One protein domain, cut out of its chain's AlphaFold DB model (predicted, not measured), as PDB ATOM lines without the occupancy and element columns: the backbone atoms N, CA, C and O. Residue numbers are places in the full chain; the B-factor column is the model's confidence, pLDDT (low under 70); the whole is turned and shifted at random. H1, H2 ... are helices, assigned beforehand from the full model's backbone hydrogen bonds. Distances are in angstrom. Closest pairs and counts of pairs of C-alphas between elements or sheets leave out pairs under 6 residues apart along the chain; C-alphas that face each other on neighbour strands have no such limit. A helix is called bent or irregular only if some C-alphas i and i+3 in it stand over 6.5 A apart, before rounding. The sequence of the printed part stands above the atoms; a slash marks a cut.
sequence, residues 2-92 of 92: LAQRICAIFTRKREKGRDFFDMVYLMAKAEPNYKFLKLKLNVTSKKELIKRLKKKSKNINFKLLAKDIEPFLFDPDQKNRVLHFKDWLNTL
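Overview. This is residues 2 to 92 of the 92 residues of an uncharacterized protein of Deltaproteobacteria bacterium (UniProt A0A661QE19). H2 sits in the middle of a compact cluster of helices: H1 folds back on it as a hairpin with H3 along H1's far side, and a second hairpin, H5 and H6, packs crosswise on H2. H4 and H7 lie more loosely, H4 near H1 and H7 near H2 and H4. The 91 printed residues hold seven named helices, H1 to H7 in order, and no named strand: the class is all helix. The radius of gyration of the C-alphas is 12.6 A, and the spans are 34 by 27 by 23 A.

Arrangement. Start at H1, residues 2 to 11, which touches H2, residues 17 to 27, the hub; their closest C-alphas, of Arg 5 and Asp 19, are 5.4 A apart. This hairpin runs opposite ways at a steep tilt of 36 degrees, only just past shallow. H3, residues 34 to 41, touches H1 at Ala 3 and Leu 37, closest C-alphas 6.3 A, at a shallow tilt of 16 degrees, the same way. H4, residues 46 to 57, is close to H1 but not clearly touching, with C-alphas 10 and 56 closest at 8.0 A. H5, residues 62 to 72, touches H2, about perpendicular at 87 degrees; C-alphas 17 and 65 are closest, 4.5 A. H6, residues 76 to 83, forms a hairpin with H5 at 30 degrees, a shallow tilt, and touches H2 at C-alphas 21 and 82, closest at 5.6 A. H7, residues 85 to 88, meets H6 only through their link. Every O i to N i+4 pair is within hydrogen-bond range in H1 to H4, 5 of 7 in H5 and 1 of 4 in H6, where 5 of 5 O i to N i+3 pairs are; H7 is too short for an i+4 pair.

Along the chain. Find C-alpha 2 at (-37.065, 37.426, -28.009); H1 runs 14.4 A from there. H2 spans 15.5 A, H3 9.6 A, H4 16.0 A and H6 11.7 A. H5, 16.0 A, is irregular: C-alphas 68 and 71 are 7.2 A apart. H7, 5.1 A, ends at (-41.670, 31.589, -42.777).

Size, cuts and confidence. Look to Leu 39 and Asp 75 for the C-alphas farthest apart, 35.3 A. The printed part has no cut, and no link is long. No printed residue is under 70 in pLDDT.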
ATOM      1  N   LEU A   2     -37.127  38.364 -26.865       94.38
ATOM      2  CA  LEU A   2     -37.065  37.426 -28.009       94.38
ATOM      3  C   LEU A   2     -36.173  36.192 -27.772       94.38
ATOM      4  O   LEU A   2     -36.623  35.059 -27.920       94.38
ATOM      5  N   ALA A   3     -34.929  36.389 -27.324       94.88
ATOM      6  CA  ALA A   3     -34.004  35.279 -27.069       94.88
ATOM      7  C   ALA A   3     -34.517  34.294 -25.996       94.88
ATOM      8  O   ALA A   3     -34.249  33.099 -26.068       94.88
ATOM      9  N   GLN A   4     -35.308  34.770 -25.030       94.94
ATOM     10  CA  GLN A   4     -35.932  33.915 -24.017       94.94
ATOM     11  C   GLN A   4     -37.081  33.089 -24.610       94.94
ATOM     12  O   GLN A   4     -37.225  31.922 -24.253       94.94
ATOM     13  N   ARG A   5     -37.869  33.652 -25.541       95.69
ATOM     14  CA  ARG A   5     -38.909  32.908 -26.277       95.69
ATOM     15  C   ARG A   5     -38.302  31.820 -27.152       95.69
ATOM     16  O   ARG A   5     -38.724  30.673 -27.070       95.69
ATOM     17  N   ILE A   6     -37.241  32.152 -27.884       96.19
ATOM     18  CA  ILE A   6     -36.456  31.172 -28.643       96.19
ATOM     19  C   ILE A   6     -35.916  30.084 -27.708       96.19
ATOM     20  O   ILE A   6     -36.049  28.901 -28.003       96.19
ATOM     21  N   CYS A   7     -35.359  30.461 -26.555       96.62
ATOM     22  CA  CYS A   7     -34.891  29.490 -25.570       96.62
ATOM     23  C   CYS A   7     -36.007  28.540 -25.122       96.62
ATOM     24  O   CYS A   7     -35.798  27.330 -25.110       96.62
ATOM     25  N   ALA A   8     -37.194  29.070 -24.823       96.62
ATOM     26  CA  ALA A   8     -38.345  28.279 -24.401       96.62
ATOM     27  C   ALA A   8     -38.799  27.270 -25.468       96.62
ATOM     28  O   ALA A   8     -39.135  26.142 -25.110       96.62
ATOM     29  N   ILE A   9     -38.747  27.629 -26.757       96.56
ATOM     30  CA  ILE A   9     -39.036  26.699 -27.862       96.56
ATOM     31  C   ILE A   9     -38.137  25.460 -27.772       96.56
ATOM     32  O   ILE A   9     -38.599  24.340 -27.982       96.56
ATOM     33  N   PHE A  10     -36.855  25.626 -27.442       96.19
ATOM     34  CA  PHE A  10     -35.916  24.506 -27.379       96.19
ATOM     35  C   PHE A  10     -35.949  23.735 -26.058       96.19
ATOM     36  O   PHE A  10     -35.772  22.521 -26.093       96.19
ATOM     37  N   THR A  11     -36.176  24.398 -24.923       94.94
ATOM     38  CA  THR A  11     -36.004  23.777 -23.597       94.94
ATOM     39  C   THR A  11     -37.287  23.243 -22.970       94.94
ATOM     40  O   THR A  11     -37.216  22.423 -22.056       94.94
ATOM     41  N   ARG A  12     -38.471  23.683 -23.412       93.81
ATOM     42  CA  ARG A  12     -39.731  23.184 -22.846       93.81
ATOM     43  C   ARG A  12     -39.996  21.740 -23.266       93.81
ATOM     44  O   ARG A  12     -39.846  21.390 -24.432       93.81
ATOM     45  N   LYS A  13     -40.496  20.941 -22.314       91.69
ATOM     46  CA  LYS A  13     -40.940  19.550 -22.535       91.69
ATOM     47  C   LYS A  13     -42.092  19.448 -23.540       91.69
ATOM     48  O   LYS A  13     -42.193  18.452 -24.242       91.69
ATOM     49  N   ARG A  14     -42.958  20.465 -23.582       91.81
ATOM     50  CA  ARG A  14     -44.086  20.572 -24.513       91.81
ATOM     51  C   ARG A  14     -44.057  21.923 -25.211       91.81
ATOM     52  O   ARG A  14     -43.871  22.961 -24.568       91.81
ATOM     53  N   GLU A  15     -44.279  21.893 -26.514       94.50
ATOM     54  CA  GLU A  15     -44.408  23.061 -27.369       94.50
ATOM     55  C   GLU A  15     -45.618  23.904 -26.961       94.50
ATOM     56  O   GLU A  15     -46.688  23.380 -26.646       94.50
ATOM     57  N   LYS A  16     -45.467  25.231 -26.996       95.38
ATOM     58  CA  LYS A  16     -46.580  26.165 -26.808       95.38
ATOM     59  C   LYS A  16     -46.659  27.096 -28.006       95.38
ATOM     60  O   LYS A  16     -45.676  27.771 -28.305       95.38
ATOM     61  N   GLY A  17     -47.824  27.180 -28.650       95.69
ATOM     62  CA  GLY A  17     -48.018  28.008 -29.847       95.69
ATOM     63  C   GLY A  17     -47.614  29.471 -29.639       95.69
ATOM     64  O   GLY A  17     -46.985  30.060 -30.512       95.69
ATOM     65  N   ARG A  18     -47.845  30.021 -28.437       95.94
ATOM     66  CA  ARG A  18     -47.453  31.395 -28.082       95.94
ATOM     67  C   ARG A  18     -45.957  31.655 -28.244       95.94
ATOM     68  O   ARG A  18     -45.583  32.752 -28.631       95.94
ATOM     69  N   ASP A  19     -45.092  30.683 -27.946       96.62
ATOM     70  CA  ASP A  19     -43.648  30.916 -28.065       96.62
ATOM     71  C   ASP A  19     -43.249  31.110 -29.543       96.62
ATOM     72  O   ASP A  19     -42.406  31.953 -29.847       96.62
ATOM     73  N   PHE A  20     -43.897  30.379 -30.460       97.00
ATOM     74  CA  PHE A  20     -43.727  30.534 -31.908       97.00
ATOM     75  C   PHE A  20     -44.335  31.840 -32.410       97.00
ATOM     76  O   PHE A  20     -43.696  32.552 -33.178       97.00
ATOM     77  N   PHE A  21     -45.533  32.175 -31.930       96.94
ATOM     78  CA  PHE A  21     -46.193  33.438 -32.241       96.94
ATOM     79  C   PHE A  21     -45.310  34.635 -31.868       96.94
ATOM     80  O   PHE A  21     -44.967  35.452 -32.725       96.94
ATOM     81  N   ASP A  22     -44.873  34.686 -30.604       95.56
ATOM     82  CA  ASP A  22     -44.023  35.754 -30.082       95.56
ATOM     83  C   ASP A  22     -42.698  35.814 -30.842       95.56
ATOM     84  O   ASP A  22     -42.193  36.900 -31.109       95.56
ATOM     85  N   MET A  23     -42.124  34.665 -31.216       96.44
ATOM     86  CA  MET A  23     -40.898  34.636 -32.005       96.44
ATOM     87  C   MET A  23     -41.090  35.298 -33.373       96.44
ATOM     88  O   MET A  23     -40.303  36.179 -33.710       96.44
ATOM     89  N   VAL A  24     -42.100  34.892 -34.150       96.00
ATOM     90  CA  VAL A  24     -42.361  35.463 -35.487       96.00
ATOM     91  C   VAL A  24     -42.608  36.964 -35.380       96.00
ATOM     92  O   VAL A  24     -42.047  37.746 -36.145       96.00
ATOM     93  N   TYR A  25     -43.407  37.375 -34.397       94.81
ATOM     94  CA  TYR A  25     -43.717  38.779 -34.156       94.81
ATOM     95  C   TYR A  25     -42.480  39.603 -33.769       94.81
ATOM     96  O   TYR A  25     -42.251  40.679 -34.318       94.81
ATOM     97  N   LEU A  26     -41.666  39.109 -32.834       95.56
ATOM     98  CA  LEU A  26     -40.507  39.842 -32.323       95.56
ATOM     99  C   LEU A  26     -39.327  39.841 -33.300       95.56
ATOM    100  O   LEU A  26     -38.594  40.823 -33.344       95.56
ATOM    101  N   MET A  27     -39.148  38.784 -34.097       94.50
ATOM    102  CA  MET A  27     -38.093  38.712 -35.118       94.50
ATOM    103  C   MET A  27     -38.261  39.760 -36.223       94.50
ATOM    104  O   MET A  27     -37.271  40.150 -36.829       94.50
ATOM    105  N   ALA A  28     -39.482  40.244 -36.468       91.44
ATOM    106  CA  ALA A  28     -39.725  41.359 -37.385       91.44
ATOM    107  C   ALA A  28     -39.300  42.725 -36.809       91.44
ATOM    108  O   ALA A  28     -39.233  43.704 -37.543       91.44
ATOM    109  N   LYS A  29     -39.051  42.807 -35.496       94.06
ATOM    110  CA  LYS A  29     -38.776  44.061 -34.776       94.06
ATOM    111  C   LYS A  29     -37.350  44.162 -34.248       94.06
ATOM    112  O   LYS A  29     -36.868  45.265 -34.024       94.06
ATOM    113  N   ALA A  30     -36.709  43.032 -33.969       94.12
ATOM    114  CA  ALA A  30     -35.391  43.000 -33.356       94.12
ATOM    115  C   ALA A  30     -34.656  41.691 -33.649       94.12
ATOM    116  O   ALA A  30     -35.264  40.636 -33.838       94.12
ATOM    117  N   GLU A  31     -33.328  41.746 -33.578       93.69
ATOM    118  CA  GLU A  31     -32.495  40.551 -33.608       93.69
ATOM    119  C   GLU A  31     -32.458  39.840 -32.243       93.69
ATOM    120  O   GLU A  31     -32.530  40.470 -31.179       93.69
ATOM    121  N   PRO A  32     -32.331  38.503 -32.225       95.00
ATOM    122  CA  PRO A  32     -32.186  37.772 -30.981       95.00
ATOM    123  C   PRO A  32     -30.806  38.021 -30.362       95.00
ATOM    124  O   PRO A  32     -29.779  38.018 -31.031       95.00
ATOM    125  N   ASN A  33     -30.767  38.158 -29.037       96.75
ATOM    126  CA  ASN A  33     -29.511  38.268 -28.298       96.75
ATOM    127  C   ASN A  33     -28.722  36.942 -28.362       96.75
ATOM    128  O   ASN A  33     -28.976  36.017 -27.584       96.75
ATOM    129  N   TYR A  34     -27.742  36.865 -29.265       95.75
ATOM    130  CA  TYR A  34     -26.903  35.677 -29.445       95.75
ATOM    131  C   TYR A  34     -25.941  35.410 -28.285       95.75
ATOM    132  O   TYR A  34     -25.597  34.253 -28.064       95.75
ATOM    133  N   LYS A  35     -25.559  36.415 -27.480       96.62
ATOM    134  CA  LYS A  35     -24.782  36.166 -26.251       96.62
ATOM    135  C   LYS A  35     -25.587  35.288 -25.287       96.62
ATOM    136  O   LYS A  35     -25.083  34.285 -24.791       96.62
ATOM    137  N   PHE A  36     -26.869  35.602 -25.097       96.75
ATOM    138  CA  PHE A  36     -27.778  34.788 -24.287       96.75
ATOM    139  C   PHE A  36     -28.033  33.404 -24.904       96.75
ATOM    140  O   PHE A  36     -27.980  32.395 -24.201       96.75
ATOM    141  N   LEU A  37     -28.289  33.336 -26.216       97.12
ATOM    142  CA  LEU A  37     -28.538  32.059 -26.897       97.12
ATOM    143  C   LEU A  37     -27.311  31.139 -26.897       97.12
ATOM    144  O   LEU A  37     -27.468  29.926 -26.763       97.12
ATOM    145  N   LYS A  38     -26.097  31.691 -26.976       97.12
ATOM    146  CA  LYS A  38     -24.858  30.927 -26.816       97.12
ATOM    147  C   LYS A  38     -24.791  30.307 -25.424       97.12
ATOM    148  O   LYS A  38     -24.585  29.106 -25.312       97.12
ATOM    149  N   LEU A  39     -25.048  31.088 -24.376       97.19
ATOM    150  CA  LEU A  39     -25.000  30.593 -22.997       97.19
ATOM    151  C   LEU A  39     -26.049  29.512 -22.702       97.19
ATOM    152  O   LEU A  39     -25.766  28.579 -21.961       97.19
ATOM    153  N   LYS A  40     -27.266  29.633 -23.247       97.06
ATOM    154  CA  LYS A  40     -28.373  28.715 -22.915       97.06
ATOM    155  C   LYS A  40     -28.543  27.540 -23.869       97.06
ATOM    156  O   LYS A  40     -29.027  26.497 -23.447       97.06
ATOM    157  N   LEU A  41     -28.199  27.712 -25.141       96.12
ATOM    158  CA  LEU A  41     -28.442  26.723 -26.193       96.12
ATOM    159  C   LEU A  41     -27.197  26.404 -27.022       96.12
ATOM    160  O   LEU A  41     -27.280  25.580 -27.933       96.12
ATOM    161  N   ASN A  42     -26.069  27.066 -26.762       96.69
ATOM    162  CA  ASN A  42     -24.889  27.022 -27.616       96.69
ATOM    163  C   ASN A  42     -25.215  27.365 -29.081       96.69
ATOM    164  O   ASN A  42     -24.788  26.666 -29.995       96.69
ATOM    165  N   VAL A  43     -26.050  28.389 -29.296       97.38
ATOM    166  CA  VAL A  43     -26.375  28.929 -30.626       97.38
ATOM    167  C   VAL A  43     -25.666  30.260 -30.802       97.38
ATOM    168  O   VAL A  43     -25.893  31.190 -30.029       97.38
ATOM    169  N   THR A  44     -24.829  30.356 -31.830       95.62
ATOM    170  CA  THR A  44     -23.912  31.493 -32.018       95.62
ATOM    171  C   THR A  44     -24.251  32.383 -33.209       95.62
ATOM    172  O   THR A  44     -23.752  33.500 -33.285       95.62
ATOM    173  N   SER A  45     -25.111  31.926 -34.125       96.44
ATOM    174  CA  SER A  45     -25.455  32.668 -35.345       96.44
ATOM    175  C   SER A  45     -26.900  32.460 -35.801       96.44
ATOM    176  O   SER A  45     -27.544  31.460 -35.462       96.44
ATOM    177  N   LYS A  46     -27.397  33.380 -36.643       95.31
ATOM    178  CA  LYS A  46     -28.725  33.293 -37.280       95.31
ATOM    179  C   LYS A  46     -28.877  32.028 -38.120       95.31
ATOM    180  O   LYS A  46     -29.876  31.321 -38.000       95.31
ATOM    181  N   LYS A  47     -27.861  31.698 -38.920       96.19
ATOM    182  CA  LYS A  47     -27.846  30.499 -39.772       96.19
ATOM    183  C   LYS A  47     -27.989  29.220 -38.946       96.19
ATOM    184  O   LYS A  47     -28.773  28.334 -39.289       96.19
ATOM    185  N   GLU A  48     -27.267  29.137 -37.831       97.12
ATOM    186  CA  GLU A  48     -27.371  28.013 -36.905       97.12
ATOM    187  C   GLU A  48     -28.754  27.940 -36.247       97.12
ATOM    188  O   GLU A  48     -29.362  26.865 -36.207       97.12
ATOM    189  N   LEU A  49     -29.274  29.080 -35.781       97.31
ATOM    190  CA  LEU A  49     -30.601  29.172 -35.181       97.31
ATOM    191  C   LEU A  49     -31.681  28.648 -36.137       97.31
ATOM    192  O   LEU A  49     -32.456  27.766 -35.762       97.31
ATOM    193  N   ILE A  50     -31.696  29.128 -37.385       97.06
ATOM    194  CA  ILE A  50     -32.665  28.707 -38.406       97.06
ATOM    195  C   ILE A  50     -32.540  27.208 -38.684       97.06
ATOM    196  O   ILE A  50     -33.548  26.502 -38.701       97.06
ATOM    197  N   LYS A  51     -31.318  26.681 -38.836       97.50
ATOM    198  CA  LYS A  51     -31.093  25.241 -39.054       97.50
ATOM    199  C   LYS A  51     -31.689  24.399 -37.921       97.50
ATOM    200  O   LYS A  51     -32.367  23.400 -38.181       97.50
ATOM    201  N   ARG A  52     -31.468  24.798 -36.664       97.31
ATOM    202  CA  ARG A  52     -32.009  24.092 -35.492       97.31
ATOM    203  C   ARG A  52     -33.530  24.214 -35.398       97.31
ATOM    204  O   ARG A  52     -34.190  23.214 -35.116       97.31
ATOM    205  N   LEU A  53     -34.092  25.388 -35.688       97.25
ATOM    206  CA  LEU A  53     -35.541  25.600 -35.724       97.25
ATOM    207  C   LEU A  53     -36.207  24.755 -36.805       97.25
ATOM    208  O   LEU A  53     -37.204  24.100 -36.513       97.25
ATOM    209  N   LYS A  54     -35.635  24.685 -38.015       97.44
ATOM    210  CA  LYS A  54     -36.132  23.812 -39.087       97.44
ATOM    211  C   LYS A  54     -36.127  22.351 -38.651       97.44
ATOM    212  O   LYS A  54     -37.131  21.667 -38.823       97.44
ATOM    213  N   LYS A  55     -35.038  21.880 -38.025       96.75
ATOM    214  CA  LYS A  55     -34.954  20.507 -37.499       96.75
ATOM    215  C   LYS A  55     -36.038  20.234 -36.455       96.75
ATOM    216  O   LYS A  55     -36.754  19.249 -36.593       96.75
ATOM    217  N   LYS A  56     -36.189  21.106 -35.451       94.94
ATOM    218  CA  LYS A  56     -37.205  20.937 -34.399       94.94
ATOM    219  C   LYS A  56     -38.626  20.985 -34.972       94.94
ATOM    220  O   LYS A  56     -39.455  20.155 -34.623       94.94
ATOM    221  N   SER A  57     -38.881  21.902 -35.903       95.50
ATOM    222  CA  SER A  57     -40.198  22.116 -36.514       95.50
ATOM    223  C   SER A  57     -40.732  20.891 -37.255       95.50
ATOM    224  O   SER A  57     -41.945  20.760 -37.394       95.50
ATOM    225  N   LYS A  58     -39.875  19.967 -37.717       94.31
ATOM    226  CA  LYS A  58     -40.318  18.747 -38.417       94.31
ATOM    227  C   LYS A  58     -41.305  17.917 -37.591       94.31
ATOM    228  O   LYS A  58     -42.285  17.451 -38.159       94.31
ATOM    229  N   ASN A  59     -41.103  17.841 -36.277       92.19
ATOM    230  CA  ASN A  59     -41.873  16.972 -35.381       92.19
ATOM    231  C   ASN A  59     -43.037  17.691 -34.677       92.19
ATOM    232  O   ASN A  59     -43.637  17.138 -33.761       92.19
ATOM    233  N   ILE A  60     -43.345  18.931 -35.067       95.44
ATOM    234  CA  ILE A  60     -44.360  19.757 -34.408       95.44
ATOM    235  C   ILE A  60     -45.630  19.809 -35.255       95.44
ATOM    236  O   ILE A  60     -45.588  20.135 -36.447       95.44
ATOM    237  N   ASN A  61     -46.774  19.561 -34.614       96.38
ATOM    238  CA  ASN A  61     -48.086  19.791 -35.204       96.38
ATOM    239  C   ASN A  61     -48.500  21.265 -35.039       96.38
ATOM    240  O   ASN A  61     -49.168  21.642 -34.077       96.38
ATOM    241  N   PHE A  62     -48.099  22.107 -35.994       97.12
ATOM    242  CA  PHE A  62     -48.416  23.539 -35.975       97.12
ATOM    243  C   PHE A  62     -49.906  23.846 -36.147       97.12
ATOM    244  O   PHE A  62     -50.356  24.867 -35.639       97.12
ATOM    245  N   LYS A  63     -50.684  22.961 -36.790       97.38
ATOM    246  CA  LYS A  63     -52.145  23.121 -36.883       97.38
ATOM    247  C   LYS A  63     -52.782  23.088 -35.495       97.38
ATOM    248  O   LYS A  63     -53.601  23.944 -35.178       97.38
ATOM    249  N   LEU A  64     -52.354  22.140 -34.657       96.94
ATOM    250  CA  LEU A  64     -52.810  22.046 -33.271       96.94
ATOM    251  C   LEU A  64     -52.380  23.277 -32.466       96.94
ATOM    252  O   LEU A  64     -53.213  23.915 -31.836       96.94
ATOM    253  N   LEU A  65     -51.104  23.665 -32.550       97.44
ATOM    254  CA  LEU A  65     -50.601  24.830 -31.815       97.44
ATOM    255  C   LEU A  65     -51.271  26.147 -32.225       97.44
ATOM    256  O   LEU A  65     -51.444  27.014 -31.375       97.44
ATOM    257  N   ALA A  66     -51.612  26.312 -33.506       97.69
ATOM    258  CA  ALA A  66     -52.334  27.479 -34.002       97.69
ATOM    259  C   ALA A  66     -53.762  27.527 -33.439       97.69
ATOM    260  O   ALA A  66     -54.186  28.572 -32.953       97.69
ATOM    261  N   LYS A  67     -54.467  26.388 -33.428       96.62
ATOM    262  CA  LYS A  67     -55.804  26.277 -32.828       96.62
ATOM    263  C   LYS A  67     -55.782  26.541 -31.319       96.62
ATOM    264  O   LYS A  67     -56.672  27.205 -30.806       96.62
ATOM    265  N   ASP A  68     -54.748  26.074 -30.620       94.94
ATOM    266  CA  ASP A  68     -54.603  26.276 -29.173       94.94
ATOM    267  C   ASP A  68     -54.430  27.755 -28.795       94.94
ATOM    268  O   ASP A  68     -54.819  28.152 -27.700       94.94
ATOM    269  N   ILE A  69     -53.814  28.572 -29.659       96.31
ATOM    270  CA  ILE A  69     -53.603  29.997 -29.362       96.31
ATOM    271  C   ILE A  69     -54.740  30.894 -29.828       96.31
ATOM    272  O   ILE A  69     -54.882  31.985 -29.289       96.31
ATOM    273  N   GLU A  70     -55.518  30.447 -30.810       96.69
ATOM    274  CA  GLU A  70     -56.566  31.226 -31.468       96.69
ATOM    275  C   GLU A  70     -57.523  31.939 -30.492       96.69
ATOM    276  O   GLU A  70     -57.693  33.145 -30.656       96.69
ATOM    277  N   PRO A  71     -58.049  31.299 -29.423       96.44
ATOM    278  CA  PRO A  71     -58.951  31.965 -28.476       96.44
ATOM    279  C   PRO A  71     -58.306  33.099 -27.664       96.44
ATOM    280  O   PRO A  71     -59.009  33.864 -27.012       96.44
ATOM    281  N   PHE A  72     -56.974  33.181 -27.648       95.00
ATOM    282  CA  PHE A  72     -56.214  34.180 -26.892       95.00
ATOM    283  C   PHE A  72     -55.721  35.339 -27.766       95.00
ATOM    284  O   PHE A  72     -55.049  36.240 -27.261       95.00
ATOM    285  N   LEU A  73     -55.984  35.297 -29.074       94.94
ATOM    286  CA  LEU A  73     -55.591  36.347 -30.002       94.94
ATOM    287  C   LEU A  73     -56.703  37.388 -30.108       94.94
ATOM    288  O   LEU A  73     -57.875  37.043 -30.194       94.94
ATOM    289  N   PHE A  74     -56.321  38.667 -30.157       93.12
ATOM    290  CA  PHE A  74     -57.261  39.750 -30.469       93.12
ATOM    291  C   PHE A  74     -57.878  39.583 -31.859       93.12
ATOM    292  O   PHE A  74     -59.048  39.880 -32.060       93.12
ATOM    293  N   ASP A  75     -57.069  39.101 -32.800       95.50
ATOM    294  CA  ASP A  75     -57.472  38.762 -34.155       95.50
ATOM    295  C   ASP A  75     -57.126  37.278 -34.399       95.50
ATOM    296  O   ASP A  75     -55.935  36.923 -34.412       95.50
ATOM    297  N   PRO A  76     -58.142  36.403 -34.559       94.50
ATOM    298  CA  PRO A  76     -57.961  34.974 -34.794       94.50
ATOM    299  C   PRO A  76     -57.047  34.654 -35.979       94.50
ATOM    300  O   PRO A  76     -56.302  33.674 -35.920       94.50
ATOM    301  N   ASP A  77     -57.026  35.490 -37.021       95.44
ATOM    302  CA  ASP A  77     -56.211  35.249 -38.215       95.44
ATOM    303  C   ASP A  77     -54.713  35.357 -37.928       95.44
ATOM    304  O   ASP A  77     -53.884  34.763 -38.627       95.44
ATOM    305  N   GLN A  78     -54.320  36.002 -36.825       96.12
ATOM    306  CA  GLN A  78     -52.916  36.044 -36.425       96.12
ATOM    307  C   GLN A  78     -52.368  34.659 -36.037       96.12
ATOM    308  O   GLN A  78     -51.144  34.475 -36.016       96.12
ATOM    309  N   LYS A  79     -53.229  33.647 -35.832       97.06
ATOM    310  CA  LYS A  79     -52.812  32.243 -35.659       97.06
ATOM    311  C   LYS A  79     -52.019  31.725 -36.860       97.06
ATOM    312  O   LYS A  79     -51.173  30.840 -36.704       97.06
ATOM    313  N   ASN A  80     -52.213  32.328 -38.038       96.88
ATOM    314  CA  ASN A  80     -51.521  31.976 -39.275       96.88
ATOM    315  C   ASN A  80     -49.995  32.132 -39.167       96.88
ATOM    316  O   ASN A  80     -49.254  31.383 -39.800       96.88
ATOM    317  N   ARG A  81     -49.503  33.007 -38.277       96.06
ATOM    318  CA  ARG A  81     -48.065  33.126 -37.960       96.06
ATOM    319  C   ARG A  81     -47.479  31.829 -37.400       96.06
ATOM    320  O   ARG A  81     -46.319  31.514 -37.650       96.06
ATOM    321  N   VAL A  82     -48.274  31.087 -36.630       97.75
ATOM    322  CA  VAL A  82     -47.885  29.783 -36.081       97.75
ATOM    323  C   VAL A  82     -48.144  28.679 -37.096       97.75
ATOM    324  O   VAL A  82     -47.291  27.811 -37.267       97.75
ATOM    325  N   LEU A  83     -49.277  28.732 -37.802       97.81
ATOM    326  CA  LEU A  83     -49.628  27.749 -38.826       97.81
ATOM    327  C   LEU A  83     -48.546  27.640 -39.916       97.81
ATOM    328  O   LEU A  83     -48.106  26.535 -40.233       97.81
ATOM    329  N   HIS A  84     -48.076  28.783 -40.421       97.31
ATOM    330  CA  HIS A  84     -47.092  28.887 -41.504       97.31
ATOM    331  C   HIS A  84     -45.652  29.047 -41.009       97.31
ATOM    332  O   HIS A  84     -44.772  29.482 -41.751       97.31
ATOM    333  N   PHE A  85     -45.369  28.679 -39.756       97.38
ATOM    334  CA  PHE A  85     -44.045  28.872 -39.160       97.38
ATOM    335  C   PHE A  85     -42.923  28.213 -39.977       97.38
ATOM    336  O   PHE A  85     -41.846  28.784 -40.141       97.38
ATOM    337  N   LYS A  86     -43.172  27.014 -40.522       96.06
ATOM    338  CA  LYS A  86     -42.204  26.292 -41.365       96.06
ATOM    339  C   LYS A  86     -41.868  27.059 -42.643       96.06
ATOM    340  O   LYS A  86     -40.695  27.121 -43.004       96.06
ATOM    341  N   ASP A  87     -42.877  27.634 -43.286       96.25
ATOM    342  CA  ASP A  87     -42.726  28.368 -44.542       96.25
ATOM    343  C   ASP A  87     -41.998  29.686 -44.299       96.25
ATOM    344  O   ASP A  87     -41.037  30.008 -44.992       96.25
ATOM    345  N   TRP A  88     -42.358  30.381 -43.221       96.31
ATOM    346  CA  TRP A  88     -41.670  31.589 -42.777       96.31
ATOM    347  C   TRP A  88     -40.180  31.357 -42.471       96.31
ATOM    348  O   TRP A  88     -39.338  32.178 -42.820       96.31
ATOM    349  N   LEU A  89     -39.790  30.208 -41.901       96.00
ATOM    350  CA  LEU A  89     -38.365  29.883 -41.720       96.00
ATOM    351  C   LEU A  89     -37.587  29.759 -43.042       96.00
ATOM    352  O   LEU A  89     -36.353  29.756 -43.015       96.00
ATOM    353  N   ASN A  90     -38.258  29.575 -44.179       94.56
ATOM    354  CA  ASN A  90     -37.613  29.529 -45.491       94.56
ATOM    355  C   ASN A  90     -37.393  30.920 -46.093       94.56
ATOM    356  O   ASN A  90     -36.588  31.032 -47.010       94.56
ATOM    357  N   THR A  91     -38.040  31.960 -45.560       93.56
ATOM    358  CA  THR A  91     -37.879  33.346 -46.024       93.56
ATOM    359  C   THR A  91     -36.802  34.126 -45.256       93.56
ATOM    360  O   THR A  91     -36.585  35.297 -45.551       93.56
ATOM    361  N   LEU A  92     -36.176  33.524 -44.234       88.56
ATOM    362  CA  LEU A  92     -35.191  34.150 -43.334       88.56
ATOM    363  C   LEU A  92     -33.736  33.835 -43.675       88.56
ATOM    364  O   LEU A  92     -32.905  34.707 -43.306       88.56
TER     365      LEU A  92